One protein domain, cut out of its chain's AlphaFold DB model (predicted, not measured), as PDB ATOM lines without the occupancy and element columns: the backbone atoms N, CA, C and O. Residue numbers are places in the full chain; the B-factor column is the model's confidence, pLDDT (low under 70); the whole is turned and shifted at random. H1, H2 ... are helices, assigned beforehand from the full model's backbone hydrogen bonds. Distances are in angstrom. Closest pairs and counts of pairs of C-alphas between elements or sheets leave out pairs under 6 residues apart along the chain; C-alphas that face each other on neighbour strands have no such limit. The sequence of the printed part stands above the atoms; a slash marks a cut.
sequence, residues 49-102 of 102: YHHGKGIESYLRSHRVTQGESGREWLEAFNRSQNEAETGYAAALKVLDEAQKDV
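What this domain is: This is residues 49 to 102 of the 102 residues of an uncharacterized protein of Rhodopirellula sp. TMED11 (UniProt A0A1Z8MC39). One long, unbent helix, H2, makes the long axis of the domain, and a short helix, H1, is set crosswise against the early part of it, joined to it by a loop at that end. Farther along H2, residues 86 to 91 and 94 to 97 stick out, and a short tail follows to residue 102. The printed part has 54 residues with two named helices, H1 then H2 along the chain, and no named strand; the class is all helix. It is only just loose, close to extended, with a radius of gyration of the C-alphas of 14.9 A, and it spans 46 by 16 by 15 A, the outline of a rod.

How they stand to each other: Begin with the longest helix, H2, residues 70 to 97, and then look for H1, residues 55 to 62. The two touch, with 4 pairs of C-alphas within 8 A; the closest C-alphas are those of Ile 55 and Phe 77, 6.4 A apart. H2 touches H1 with residues 73 to 77 alone. Their lines stand about perpendicular, at 85 degrees, and their centres are 16.1 A apart. In both helices every O i to N i+4 pair is within hydrogen-bond range.

Where its parts are: Find C-alpha 70 at (90.799, 128.281, 133.797); from there H2 runs 40.6 A to C-alpha 97 at (90.921, 151.876, 166.800). H1 begins at C-alpha 55, at (83.699, 131.120, 140.763), and its last C-alpha, that of His 62, is 10.7 A away.

The domain as a whole: The two C-alphas farthest apart are those of Gln 66 and Gln 99, at 46.6 A. The printed part has no cut and ends at residue 102, the chain's last. The link from H1 to H2, 7 residues, is short. The mean pLDDT of the printed part is 87.5; look for values under 70 at residues 64 to 67 and 101 to 102.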
ATOM      1  N   TYR A  49      84.388 141.037 143.276       91.88
ATOM      2  CA  TYR A  49      84.103 139.839 144.054       91.88
ATOM      3  C   TYR A  49      82.801 139.984 144.845       91.88
ATOM      4  O   TYR A  49      82.575 140.965 145.554       91.88
ATOM      5  N   HIS A  50      81.935 138.977 144.735       91.50
ATOM      6  CA  HIS A  50      80.701 138.886 145.507       91.50
ATOM      7  C   HIS A  50      80.874 137.801 146.567       91.50
ATOM      8  O   HIS A  50      80.790 136.612 146.256       91.50
ATOM      9  N   HIS A  51      81.089 138.213 147.817       93.81
ATOM     10  CA  HIS A  51      81.316 137.290 148.927       93.81
ATOM     11  C   HIS A  51      80.181 136.264 149.075       93.81
ATOM     12  O   HIS A  51      79.000 136.609 149.038       93.81
ATOM     13  N   GLY A  52      80.545 134.988 149.208       93.81
ATOM     14  CA  GLY A  52      79.597 133.872 149.275       93.81
ATOM     15  C   GLY A  52      79.050 133.406 147.918       93.81
ATOM     16  O   GLY A  52      78.269 132.455 147.871       93.81
ATOM     17  N   LYS A  53      79.446 134.028 146.798       93.25
ATOM     18  CA  LYS A  53      79.195 133.490 145.452       93.25
ATOM     19  C   LYS A  53      80.418 132.729 144.952       93.25
ATOM     20  O   LYS A  53      81.551 133.142 145.161       93.25
ATOM     21  N   GLY A  54      80.165 131.623 144.255       93.19
ATOM     22  CA  GLY A  54      81.218 130.801 143.665       93.19
ATOM     23  C   GLY A  54      81.851 131.410 142.412       93.19
ATOM     24  O   GLY A  54      81.388 132.425 141.876       93.19
ATOM     25  N   ILE A  55      82.871 130.713 141.906       91.62
ATOM     26  CA  ILE A  55      83.699 131.120 140.763       91.62
ATOM     27  C   ILE A  55      82.897 131.487 139.509       91.62
ATOM     28  O   ILE A  55      83.242 132.438 138.818       91.62
ATOM     29  N   GLU A  56      81.765 130.835 139.235       90.25
ATOM     30  CA  GLU A  56      80.919 131.185 138.085       90.25
ATOM     31  C   GLU A  56      80.425 132.637 138.122       90.25
ATOM     32  O   GLU A  56      80.352 133.315 137.098       90.25
ATOM     33  N   SER A  57      80.073 133.136 139.311       89.44
ATOM     34  CA  SER A  57      79.644 134.525 139.478       89.44
ATOM     35  C   SER A  57      80.799 135.495 139.252       89.44
ATOM     36  O   SER A  57      80.591 136.578 138.701       89.44
ATOM     37  N   TYR A  58      82.001 135.100 139.670       90.81
ATOM     38  CA  TYR A  58      83.222 135.867 139.464       90.81
ATOM     39  C   TYR A  58      83.561 135.957 137.970       90.81
ATOM     40  O   TYR A  58      83.703 137.059 137.444       90.81
ATOM     41  N   LEU A  59      83.541 134.832 137.250       89.25
ATOM     42  CA  LEU A  59      83.782 134.774 135.802       89.25
ATOM     43  C   LEU A  59      82.775 135.614 135.007       89.25
ATOM     44  O   LEU A  59      83.158 136.380 134.122       89.25
ATOM     45  N   ARG A  60      81.482 135.530 135.351       85.38
ATOM     46  CA  ARG A  60      80.436 136.357 134.719       85.38
ATOM     47  C   ARG A  60      80.672 137.854 134.912       85.38
ATOM     48  O   ARG A  60      80.283 138.642 134.054       85.38
ATOM     49  N   SER A  61      81.276 138.240 136.031       84.44
ATOM     50  CA  SER A  61      81.538 139.643 136.352       84.44
ATOM     51  C   SER A  61      82.751 140.193 135.605       84.44
ATOM     52  O   SER A  61      82.757 141.376 135.287       84.44
ATOM     53  N   HIS A  62      83.726 139.347 135.274       82.69
ATOM     54  CA  HIS A  62      84.966 139.781 134.629       82.69
ATOM     55  C   HIS A  62      85.031 139.532 133.129       82.69
ATOM     56  O   HIS A  62      85.955 140.032 132.503       82.69
ATOM     57  N   ARG A  63      84.049 138.812 132.563       71.69
ATOM     58  CA  ARG A  63      83.975 138.470 131.134       71.69
ATOM     59  C   ARG A  63      85.313 137.922 130.630       71.69
ATOM     60  O   ARG A  63      86.101 138.652 130.045       71.69
ATOM     61  N   VAL A  64      85.528 136.627 130.873       65.19
ATOM     62  CA  VAL A  64      86.711 135.849 130.458       65.19
ATOM     63  C   VAL A  64      87.283 136.359 129.131       65.19
ATOM     64  O   VAL A  64      86.650 136.226 128.081       65.19
ATOM     65  N   THR A  65      88.462 136.975 129.187       63.12
ATOM     66  CA  THR A  65      89.180 137.440 128.002       63.12
ATOM     67  C   THR A  65      89.776 136.236 127.275       63.12
ATOM     68  O   THR A  65      90.123 135.218 127.879       63.12
ATOM     69  N   GLN A  66      89.863 136.307 125.945       58.25
ATOM     70  CA  GLN A  66      90.509 135.243 125.178       58.25
ATOM     71  C   GLN A  66      92.005 135.206 125.517       58.25
ATOM     72  O   GLN A  66      92.720 136.161 125.225       58.25
ATOM     73  N   GLY A  67      92.469 134.103 126.111       63.00
ATOM     74  CA  GLY A  67      93.893 133.850 126.366       63.00
ATOM     75  C   GLY A  67      94.230 133.363 127.775       63.00
ATOM     76  O   GLY A  67      95.287 132.767 127.949       63.00
ATOM     77  N   GLU A  68      93.345 133.553 128.754       74.25
ATOM     78  CA  GLU A  68      93.580 133.105 130.134       74.25
ATOM     79  C   GLU A  68      93.089 131.670 130.358       74.25
ATOM     80  O   GLU A  68      92.000 131.267 129.936       74.25
ATOM     81  N   SER A  69      93.900 130.879 131.050       84.88
ATOM     82  CA  SER A  69      93.558 129.517 131.439       84.88
ATOM     83  C   SER A  69      92.555 129.503 132.596       84.88
ATOM     84  O   SER A  69      92.556 130.363 133.478       84.88
ATOM     85  N   GLY A  70      91.719 128.461 132.666       85.56
ATOM     86  CA  GLY A  70      90.799 128.281 133.797       85.56
ATOM     87  C   GLY A  70      91.509 128.176 135.156       85.56
ATOM     88  O   GLY A  70      90.925 128.511 136.185       85.56
ATOM     89  N   ARG A  71      92.783 127.758 135.165       89.88
ATOM     90  CA  ARG A  71      93.613 127.722 136.373       89.88
ATOM     91  C   ARG A  71      93.951 129.125 136.873       89.88
ATOM     92  O   ARG A  71      93.800 129.377 138.062       89.88
ATOM     93  N   GLU A  72      94.346 130.032 135.983       90.38
ATOM     94  CA  GLU A  72      94.634 131.429 136.341       90.38
ATOM     95  C   GLU A  72      93.392 132.120 136.909       90.38
ATOM     96  O   GLU A  72      93.480 132.811 137.923       90.38
ATOM     97  N   TRP A  73      92.216 131.855 136.336       90.62
ATOM     98  CA  TRP A  73      90.947 132.358 136.865       90.62
ATOM     99  C   TRP A  73      90.610 131.823 138.254       90.62
ATOM    100  O   TRP A  73      90.112 132.570 139.095       90.62
ATOM    101  N   LEU A  74      90.873 130.540 138.511       93.00
ATOM    102  CA  LEU A  74      90.668 129.950 139.831       93.00
ATOM    103  C   LEU A  74      91.633 130.545 140.863       93.00
ATOM    104  O   LEU A  74      91.224 130.866 141.977       93.00
ATOM    105  N   GLU A  75      92.897 130.733 140.490       93.81
ATOM    106  CA  GLU A  75      93.892 131.390 141.338       93.81
ATOM    107  C   GLU A  75      93.514 132.856 141.615       93.81
ATOM    108  O   GLU A  75      93.587 133.298 142.762       93.81
ATOM    109  N   ALA A  76      93.029 133.590 140.607       91.94
ATOM    110  CA  ALA A  76      92.527 134.955 140.764       91.94
ATOM    111  C   ALA A  76      91.297 135.024 141.679       91.94
ATOM    112  O   ALA A  76      91.262 135.860 142.582       91.94
ATOM    113  N   PHE A  77      90.338 134.113 141.508       93.88
ATOM    114  CA  PHE A  77      89.159 134.012 142.366       93.88
ATOM    115  C   PHE A  77      89.541 133.762 143.830       93.88
ATOM    116  O   PHE A  77      89.115 134.508 144.711       93.88
ATOM    117  N   ASN A  78      90.389 132.762 144.091       95.31
ATOM    118  CA  ASN A  78      90.829 132.427 145.448       95.31
ATOM    119  C   ASN A  78      91.607 133.583 146.094       95.31
ATOM    120  O   ASN A  78      91.428 133.874 147.277       95.31
ATOM    121  N   ARG A  79      92.458 134.266 145.320       94.75
ATOM    122  CA  ARG A  79      93.163 135.466 145.781       94.75
ATOM    123  C   ARG A  79      92.181 136.577 146.151       94.75
ATOM    124  O   ARG A  79      92.274 137.093 147.257       94.75
ATOM    125  N   SER A  80      91.219 136.882 145.281       94.12
ATOM    126  CA  SER A  80      90.202 137.913 145.522       94.12
ATOM    127  C   SER A  80      89.362 137.611 146.771       94.12
ATOM    128  O   SER A  80      89.112 138.499 147.586       94.12
ATOM    129  N   GLN A  81      89.003 136.339 146.991       95.31
ATOM    130  CA  GLN A  81      88.332 135.901 148.217       95.31
ATOM    131  C   GLN A  81      89.182 136.165 149.468       95.31
ATOM    132  O   GLN A  81      88.698 136.786 150.416       95.31
ATOM    133  N   ASN A  82      90.442 135.725 149.465       95.62
ATOM    134  CA  ASN A  82      91.342 135.906 150.603       95.62
ATOM    135  C   ASN A  82      91.596 137.392 150.897       95.62
ATOM    136  O   ASN A  82      91.584 137.808 152.057       95.62
ATOM    137  N   GLU A  83      91.807 138.203 149.860       94.62
ATOM    138  CA  GLU A  83      91.992 139.652 149.978       94.62
ATOM    139  C   GLU A  83      90.741 140.338 150.536       94.62
ATOM    140  O   GLU A  83      90.857 141.215 151.390       94.62
ATOM    141  N   ALA A  84      89.544 139.914 150.118       94.50
ATOM    142  CA  ALA A  84      88.294 140.450 150.642       94.50
ATOM    143  C   ALA A  84      88.120 140.151 152.138       94.50
ATOM    144  O   ALA A  84      87.784 141.052 152.904       94.50
ATOM    145  N   GLU A  85      88.368 138.914 152.571       94.19
ATOM    146  CA  GLU A  85      88.201 138.506 153.972       94.19
ATOM    147  C   GLU A  85      89.244 139.167 154.886       94.19
ATOM    148  O   GLU A  85      88.900 139.791 155.894       94.19
ATOM    149  N   THR A  86      90.521 139.097 154.505       95.31
ATOM    150  CA  THR A  86      91.620 139.679 155.292       95.31
ATOM    151  C   THR A  86      91.593 141.205 155.276       95.31
ATOM    152  O   THR A  86      91.758 141.840 156.321       95.31
ATOM    153  N   GLY A  87      91.328 141.809 154.115       94.50
ATOM    154  CA  GLY A  87      91.233 143.254 153.942       94.50
ATOM    155  C   GLY A  87      90.052 143.857 154.698       94.50
ATOM    156  O   GLY A  87      90.213 144.893 155.341       94.50
ATOM    157  N   TYR A  88      88.889 143.194 154.694       94.50
ATOM    158  CA  TYR A  88      87.729 143.640 155.467       94.50
ATOM    159  C   TYR A  88      88.007 143.611 156.973       94.50
ATOM    160  O   TYR A  88      87.796 144.619 157.648       94.50
ATOM    161  N   ALA A  89      88.555 142.507 157.491       95.31
ATOM    162  CA  ALA A  89      88.911 142.396 158.905       95.31
ATOM    163  C   ALA A  89      89.930 143.470 159.333       95.31
ATOM    164  O   ALA A  89      89.772 144.104 160.377       95.31
ATOM    165  N   ALA A  90      90.947 143.724 158.504       95.12
ATOM    166  CA  ALA A  90      91.920 144.783 158.754       95.12
ATOM    167  C   ALA A  90      91.277 146.181 158.737       95.12
ATOM    168  O   ALA A  90      91.609 147.019 159.575       95.12
ATOM    169  N   ALA A  91      90.356 146.441 157.804       94.75
ATOM    170  CA  ALA A  91      89.659 147.721 157.712       94.75
ATOM    171  C   ALA A  91      88.778 147.990 158.939       94.75
ATOM    172  O   ALA A  91      88.814 149.102 159.465       94.75
ATOM    173  N   LEU A  92      88.049 146.978 159.426       94.06
ATOM    174  CA  LEU A  92      87.255 147.082 160.655       94.06
ATOM    175  C   LEU A  92      88.125 147.417 161.865       94.06
ATOM    176  O   LEU A  92      87.806 148.343 162.603       94.06
ATOM    177  N   LYS A  93      89.264 146.734 162.024       93.88
ATOM    178  CA  LYS A  93      90.200 147.014 163.119       93.88
ATOM    179  C   LYS A  93      90.664 148.475 163.117       93.88
ATOM    180  O   LYS A  93      90.675 149.115 164.161       93.88
ATOM    181  N   VAL A  94      90.997 149.021 161.946       93.69
ATOM    182  CA  VAL A  94      91.414 150.429 161.832       93.69
ATOM    183  C   VAL A  94      90.263 151.398 162.132       93.69
ATOM    184  O   VAL A  94      90.503 152.464 162.700       93.69
ATOM    185  N   LEU A  95      89.023 151.064 161.764       91.19
ATOM    186  CA  LEU A  95      87.857 151.891 162.096       91.19
ATOM    187  C   LEU A  95      87.565 151.897 163.599       91.19
ATOM    188  O   LEU A  95      87.288 152.969 164.143       91.19
ATOM    189  N   ASP A  96      87.664 150.740 164.251       90.69
ATOM    190  CA  ASP A  96      87.457 150.579 165.692       90.69
ATOM    191  C   ASP A  96      88.518 151.341 166.502       90.69
ATOM    192  O   ASP A  96      88.186 152.197 167.322       90.69
ATOM    193  N   GLU A  97      89.802 151.154 166.172       91.00
ATOM    194  CA  GLU A  97      90.921 151.876 166.800       91.00
ATOM    195  C   GLU A  97      90.799 153.401 166.641       91.00
ATOM    196  O   GLU A  97      91.207 154.164 167.517       91.00
ATOM    197  N   ALA A  98      90.215 153.859 165.531       87.31
ATOM    198  CA  ALA A  98      89.970 155.272 165.269       87.31
ATOM    199  C   ALA A  98      88.656 155.804 165.875       87.31
ATOM    200  O   ALA A  98      88.367 156.987 165.688       87.31
ATOM    201  N   GLN A  99      87.855 154.962 166.546       83.12
ATOM    202  CA  GLN A  99      86.506 155.270 167.044       83.12
ATOM    203  C   GLN A  99      85.563 155.814 165.954       83.12
ATOM    204  O   GLN A  99      84.738 156.697 166.190       83.12
ATOM    205  N   LYS A 100      85.701 155.300 164.727       77.00
ATOM    206  CA  LYS A 100      84.912 155.695 163.544       77.00
ATOM    207  C   LYS A 100      83.888 154.636 163.121       77.00
ATOM    208  O   LYS A 100      83.264 154.796 162.071       77.00
ATOM    209  N   ASP A 101      83.718 153.581 163.918       66.81
ATOM    210  CA  ASP A 101      82.794 152.466 163.656       66.81
ATOM    211  C   ASP A 101      81.369 152.679 164.218       66.81
ATOM    212  O   ASP A 101      80.579 151.744 164.321       66.81
ATOM    213  N   VAL A 102      81.019 153.921 164.579       57.31
ATOM    214  CA  VAL A 102      79.672 154.306 165.052       57.31
ATOM    215  C   VAL A 102      78.830 154.791 163.877       57.31
ATOM    216  O   VAL A 102      79.248 155.761 163.206       57.31
TER     217      VAL A 102